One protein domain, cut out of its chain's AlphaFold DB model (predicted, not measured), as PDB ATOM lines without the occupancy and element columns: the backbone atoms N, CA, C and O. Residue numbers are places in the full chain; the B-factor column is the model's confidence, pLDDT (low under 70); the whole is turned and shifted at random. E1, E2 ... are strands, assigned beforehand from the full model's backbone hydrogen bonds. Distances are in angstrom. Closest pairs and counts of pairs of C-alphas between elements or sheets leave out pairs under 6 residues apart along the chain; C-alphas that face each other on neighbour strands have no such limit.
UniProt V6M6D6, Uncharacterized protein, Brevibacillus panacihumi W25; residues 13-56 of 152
ATOM      1  N   ILE A  13      79.378 116.601 134.292       88.31
ATOM      2  CA  ILE A  13      78.612 115.769 133.367       88.31
ATOM      3  C   ILE A  13      78.749 114.307 133.780       88.31
ATOM      4  O   ILE A  13      79.848 113.782 133.937       88.31
ATOM      5  N   LYS A  14      77.607 113.639 133.906       88.31
ATOM      6  CA  LYS A  14      77.509 112.185 134.002       88.31
ATOM      7  C   LYS A  14      76.670 111.673 132.846       88.31
ATOM      8  O   LYS A  14      75.690 112.313 132.460       88.31
ATOM      9  N   VAL A  15      77.044 110.521 132.310       85.62
ATOM     10  CA  VAL A  15      76.334 109.880 131.207       85.62
ATOM     11  C   VAL A  15      76.041 108.434 131.604       85.62
ATOM     12  O   VAL A  15      76.789 107.824 132.365       85.62
ATOM     13  N   TRP A  16      74.921 107.906 131.134       84.12
ATOM     14  CA  TRP A  16      74.544 106.499 131.241       84.12
ATOM     15  C   TRP A  16      74.090 106.046 129.861       84.12
ATOM     16  O   TRP A  16      73.369 106.789 129.199       84.12
ATOM     17  N   GLY A  17      74.521 104.866 129.433       77.38
ATOM     18  CA  GLY A  17      74.030 104.196 128.232       77.38
ATOM     19  C   GLY A  17      73.399 102.870 128.626       77.38
ATOM     20  O   GLY A  17      73.669 102.394 129.731       77.38
ATOM     21  N   ASP A  18      72.588 102.300 127.740       66.81
ATOM     22  CA  ASP A  18      71.819 101.077 128.014       66.81
ATOM     23  C   ASP A  18      72.705  99.903 128.497       66.81
ATOM     24  O   ASP A  18      72.305  99.164 129.393       66.81
ATOM     25  N   ASP A  19      73.941  99.796 127.995       65.31
ATOM     26  CA  ASP A  19      74.913  98.745 128.344       65.31
ATOM     27  C   ASP A  19      76.347  99.266 128.605       65.31
ATOM     28  O   ASP A  19      77.301  98.495 128.717       65.31
ATOM     29  N   GLY A  20      76.523 100.591 128.682       63.94
ATOM     30  CA  GLY A  20      77.831 101.237 128.848       63.94
ATOM     31  C   GLY A  20      78.743 101.209 127.612       63.94
ATOM     32  O   GLY A  20      79.844 101.752 127.683       63.94
ATOM     33  N   ARG A  21      78.303 100.639 126.485       69.12
ATOM     34  CA  ARG A  21      79.082 100.582 125.237       69.12
ATOM     35  C   ARG A  21      78.809 101.790 124.348       69.12
ATOM     36  O   ARG A  21      79.703 102.255 123.657       69.12
ATOM     37  N   VAL A  22      77.611 102.368 124.430       72.06
ATOM     38  CA  VAL A  22      77.090 103.423 123.534       72.06
ATOM     39  C   VAL A  22      77.991 104.674 123.410       72.06
ATOM     40  O   VAL A  22      77.959 105.356 122.382       72.06
ATOM     41  N   TYR A  23      78.810 105.005 124.419       81.06
ATOM     42  CA  TYR A  23      79.592 106.248 124.441       81.06
ATOM     43  C   TYR A  23      80.918 106.142 125.218       81.06
ATOM     44  O   TYR A  23      81.074 105.290 126.088       81.06
ATOM     45  N   SER A  24      81.835 107.088 124.980       82.06
ATOM     46  CA  SER A  24      82.906 107.446 125.923       82.06
ATOM     47  C   SER A  24      82.789 108.905 126.372       82.06
ATOM     48  O   SER A  24      82.265 109.756 125.646       82.06
ATOM     49  N   LEU A  25      83.244 109.190 127.595       83.06
ATOM     50  CA  LEU A  25      83.258 110.530 128.185       83.06
ATOM     51  C   LEU A  25      84.690 110.895 128.581       83.06
ATOM     52  O   LEU A  25      85.262 110.268 129.468       83.06
ATOM     53  N   GLU A  26      85.237 111.930 127.951       83.44
ATOM     54  CA  GLU A  26      86.582 112.447 128.221       83.44
ATOM     55  C   GLU A  26      86.532 113.980 128.208       83.44
ATOM     56  O   GLU A  26      85.992 114.574 127.276       83.44
ATOM     57  N   ASP A  27      87.016 114.634 129.267       81.38
ATOM     58  CA  ASP A  27      87.018 116.101 129.408       81.38
ATOM     59  C   ASP A  27      85.674 116.783 129.075       81.38
ATOM     60  O   ASP A  27      85.615 117.765 128.329       81.38
ATOM     61  N   ASN A  28      84.563 116.258 129.613       78.75
ATOM     62  CA  ASN A  28      83.197 116.733 129.333       78.75
ATOM     63  C   ASN A  28      82.775 116.656 127.846       78.75
ATOM     64  O   ASN A  28      81.748 117.222 127.461       78.75
ATOM     65  N   LYS A  29      83.516 115.928 127.005       81.81
ATOM     66  CA  LYS A  29      83.144 115.606 125.625       81.81
ATOM     67  C   LYS A  29      82.610 114.185 125.560       81.81
ATOM     68  O   LYS A  29      83.227 113.250 126.064       81.81
ATOM     69  N   ILE A  30      81.464 114.037 124.909       85.31
ATOM     70  CA  ILE A  30      80.815 112.745 124.700       85.31
ATOM     71  C   ILE A  30      81.129 112.306 123.277       85.31
ATOM     72  O   ILE A  30      80.764 112.996 122.322       85.31
ATOM     73  N   LYS A  31      81.795 111.164 123.135       84.50
ATOM     74  CA  LYS A  31      81.983 110.505 121.846       84.50
ATOM     75  C   LYS A  31      80.963 109.381 121.740       84.50
ATOM     76  O   LYS A  31      80.964 108.472 122.563       84.50
ATOM     77  N   ALA A  32      80.095 109.460 120.738       80.81
ATOM     78  CA  ALA A  32      79.233 108.345 120.374       80.81
ATOM     79  C   ALA A  32      80.100 107.210 119.815       80.81
ATOM     80  O   ALA A  32      80.950 107.458 118.955       80.81
ATOM     81  N   LEU A  33      79.901 106.000 120.329       76.38
ATOM     82  CA  LEU A  33      80.620 104.811 119.883       76.38
ATOM     83  C   LEU A  33      79.691 103.872 119.111       76.38
ATOM     84  O   LEU A  33      80.042 103.481 118.002       76.38
ATOM     85  N   TYR A  34      78.495 103.592 119.643       73.31
ATOM     86  CA  TYR A  34      77.549 102.632 119.055       73.31
ATOM     87  C   TYR A  34      76.112 103.136 119.087       73.31
ATOM     88  O   TYR A  34      75.805 104.018 119.891       73.31
ATOM     89  N   PRO A  35      75.227 102.580 118.240       77.44
ATOM     90  CA  PRO A  35      73.796 102.806 118.355       77.44
ATOM     91  C   PRO A  35      73.270 102.448 119.746       77.44
ATOM     92  O   PRO A  35      73.748 101.507 120.371       77.44
ATOM     93  N   GLY A  36      72.268 103.180 120.215       78.81
ATOM     94  CA  GLY A  36      71.647 102.943 121.516       78.81
ATOM     95  C   GLY A  36      71.138 104.229 122.147       78.81
ATOM     96  O   GLY A  36      71.271 105.320 121.579       78.81
ATOM     97  N   SER A  37      70.551 104.119 123.334       83.31
ATOM     98  CA  SER A  37      70.084 105.285 124.079       83.31
ATOM     99  C   SER A  37      71.109 105.702 125.126       83.31
ATOM    100  O   SER A  37      71.722 104.873 125.800       83.31
ATOM    101  N   ILE A  38      71.286 107.014 125.288       89.94
ATOM    102  CA  ILE A  38      72.047 107.584 126.400       89.94
ATOM    103  C   ILE A  38      71.239 108.640 127.151       89.94
ATOM    104  O   ILE A  38      70.491 109.431 126.568       89.94
ATOM    105  N   LEU A  39      71.445 108.696 128.464       90.06
ATOM    106  CA  LEU A  39      70.972 109.752 129.346       90.06
ATOM    107  C   LEU A  39      72.158 110.606 129.792       90.06
ATOM    108  O   LEU A  39      73.060 110.130 130.478       90.06
ATOM    109  N   ILE A  40      72.125 111.890 129.450       91.06
ATOM    110  CA  ILE A  40      73.119 112.879 129.864       91.06
ATOM    111  C   ILE A  40      72.541 113.677 131.032       91.06
ATOM    112  O   ILE A  40      71.448 114.247 130.924       91.06
ATOM    113  N   ILE A  41      73.276 113.744 132.142       90.31
ATOM    114  CA  ILE A  41      72.925 114.552 133.312       90.31
ATOM    115  C   ILE A  41      74.035 115.556 133.578       90.31
ATOM    116  O   ILE A  41      75.177 115.194 133.849       90.31
ATOM    117  N   GLY A  42      73.669 116.830 133.534       91.25
ATOM    118  CA  GLY A  42      74.557 117.942 133.823       91.25
ATOM    119  C   GLY A  42      74.186 118.624 135.131       91.25
ATOM    120  O   GLY A  42      73.008 118.916 135.356       91.25
ATOM    121  N   GLN A  43      75.174 118.899 135.980       91.25
ATOM    122  CA  GLN A  43      74.974 119.583 137.261       91.25
ATOM    123  C   GLN A  43      75.856 120.832 137.374       91.25
ATOM    124  O   GLN A  43      77.061 120.770 137.128       91.25
ATOM    125  N   TYR A  44      75.264 121.959 137.780       90.75
ATOM    126  CA  TYR A  44      75.984 123.209 138.053       90.75
ATOM    127  C   TYR A  44      75.257 124.048 139.109       90.75
ATOM    128  O   TYR A  44      74.070 124.333 138.970       90.75
ATOM    129  N   LYS A  45      75.970 124.448 140.174       91.06
ATOM    130  CA  LYS A  45      75.453 125.288 141.279       91.06
ATOM    131  C   LYS A  45      74.089 124.835 141.838       91.06
ATOM    132  O   LYS A  45      73.217 125.653 142.097       91.06
ATOM    133  N   GLY A  46      73.895 123.526 142.000       90.06
ATOM    134  CA  GLY A  46      72.645 122.948 142.516       90.06
ATOM    135  C   GLY A  46      71.528 122.777 141.479       90.06
ATOM    136  O   GLY A  46      70.526 122.130 141.773       90.06
ATOM    137  N   HIS A  47      71.699 123.272 140.251       90.62
ATOM    138  CA  HIS A  47      70.779 123.015 139.146       90.62
ATOM    139  C   HIS A  47      71.151 121.727 138.410       90.62
ATOM    140  O   HIS A  47      72.330 121.429 138.216       90.62
ATOM    141  N   THR A  48      70.133 120.975 137.980       92.19
ATOM    142  CA  THR A  48      70.288 119.719 137.233       92.19
ATOM    143  C   THR A  48      69.542 119.794 135.907       92.19
ATOM    144  O   THR A  48      68.356 120.120 135.882       92.19
ATOM    145  N   VAL A  49      70.216 119.423 134.820       91.12
ATOM    146  CA  VAL A  49      69.631 119.250 133.484       91.12
ATOM    147  C   VAL A  49      69.743 117.784 133.089       91.12
ATOM    148  O   VAL A  49      70.758 117.143 133.360       91.12
ATOM    149  N   ARG A  50      68.698 117.251 132.451       92.94
ATOM    150  CA  ARG A  50      68.666 115.889 131.910       92.94
ATOM    151  C   ARG A  50      68.312 115.936 130.431       92.94
ATOM    152  O   ARG A  50      67.382 116.651 130.054       92.94
ATOM    153  N   LYS A  51      69.022 115.171 129.609       92.19
ATOM    154  CA  LYS A  51      68.753 115.054 128.174       92.19
ATOM    155  C   LYS A  51      68.956 113.612 127.724       92.19
ATOM    156  O   LYS A  51      70.038 113.067 127.904       92.19
ATOM    157  N   GLY A  52      67.917 113.021 127.140       89.69
ATOM    158  CA  GLY A  52      68.038 111.771 126.394       89.69
ATOM    159  C   GLY A  52      68.569 112.038 124.986       89.69
ATOM    160  O   GLY A  52      68.174 113.031 124.359       89.69
ATOM    161  N   LEU A  53      69.452 111.169 124.509       88.00
ATOM    162  CA  LEU A  53      69.959 111.152 123.141       88.00
ATOM    163  C   LEU A  53      69.877 109.720 122.606       88.00
ATOM    164  O   LEU A  53      70.158 108.771 123.332       88.00
ATOM    165  N   ILE A  54      69.500 109.591 121.338       85.06
ATOM    166  CA  ILE A  54      69.566 108.332 120.602       85.06
ATOM    167  C   ILE A  54      70.790 108.430 119.701       85.06
ATOM    168  O   ILE A  54      70.884 109.346 118.881       85.06
ATOM    169  N   VAL A  55      71.730 107.513 119.882       83.44
ATOM    170  CA  VAL A  55      72.806 107.286 118.928       83.44
ATOM    171  C   VAL A  55      72.275 106.307 117.893       83.44
ATOM    172  O   VAL A  55      71.743 105.254 118.231       83.44
ATOM    173  N   SER A  56      72.396 106.669 116.625       75.19
ATOM    174  CA  SER A  56      72.045 105.803 115.507       75.19
ATOM    175  C   SER A  56      73.238 105.714 114.576       75.19
ATOM    176  O   SER A  56      73.824 106.742 114.233       75.19
TER     177      SER A  56
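AT A GLANCE: This is residues 13 to 56 of the 152 residues of an uncharacterized protein of Brevibacillus panacihumi W25 (UniProt V6M6D6). This is a small sandwich, two sheets partly face to face: a long hairpin, E4 and E5, with the short strand E1 beside E4, makes the larger sheet, and the short hairpin of E2 and E3 folds over one face of it. The long hairpin makes the longest axis, and the short one covers part of its length. The printed part has 44 residues with no named helix and five named strands, E1 to E5 along the chain; both sheets, E1 - E4 - E5 and E2 - E3, are antiparallel, and the class is all strand. The whole is compact, with a radius of gyration of the C-alphas of 10.5 A, yet elongated in outline, spanning 32 by 19 by 14 A.

HOW THE PARTS SIT: Look first at E4, residues 36 to 44, the inner strand of the larger sheet. E5, residues 47 to 55, is its antiparallel neighbour at 162 degrees, and the two form a hairpin; look for N 40 and O 51, 2.9 A apart, and N 55 and O 36, 2.8 A apart, both within hydrogen-bond range. The edge strand E1, residues 13 to 17, is antiparallel to E4 at 162 degrees, with N 39 and O 16 within hydrogen-bond range at 2.8 A. This sheet is twisted, its C-alphas lying up to 4.2 A off the best plane. Now turn to E2, residues 23 to 26, and E3, residues 29 to 32, an antiparallel hairpin at 159 degrees; N 29 and O 26 are within hydrogen-bond range at 2.8 A. The parts of the two sheets that face each other are 9.5 A centre to centre, with planes 18 degrees apart. Between the sheets, the closest C-alphas of E3 and E5 are those of Ala 32 and Val 55, 6.7 A apart, and those of E1 and E2 are Gly 17 and Tyr 23, 7.0 A apart. E2 and E5 are apart.

IN THESE COORDINATES: Find C-alpha 36 at (71.647, 102.943, 121.516); from there E4 runs 26.5 A to C-alpha 44 at (75.984, 123.209, 138.053). E5 returns over 25.7 A, from His 47 to C-alpha 55 at (72.806, 107.286, 118.928). E1 begins at C-alpha 13, (78.612, 115.769, 133.367), and covers 13.5 A to Gly 17. E2, from Tyr 23 to Glu 26, measures 10.1 A, and E3, from Lys 29 to Ala 32, 9.8 A.

THE WHOLE: The two C-alphas farthest apart are those of Lys 45 and Ser 56, at 32.5 A. The printed part has no cut, and its four links between strands are tight. The mean pLDDT of the printed part is 83.4; look at residues 18 to 21, in the link from E1 to E2, for the values under 70.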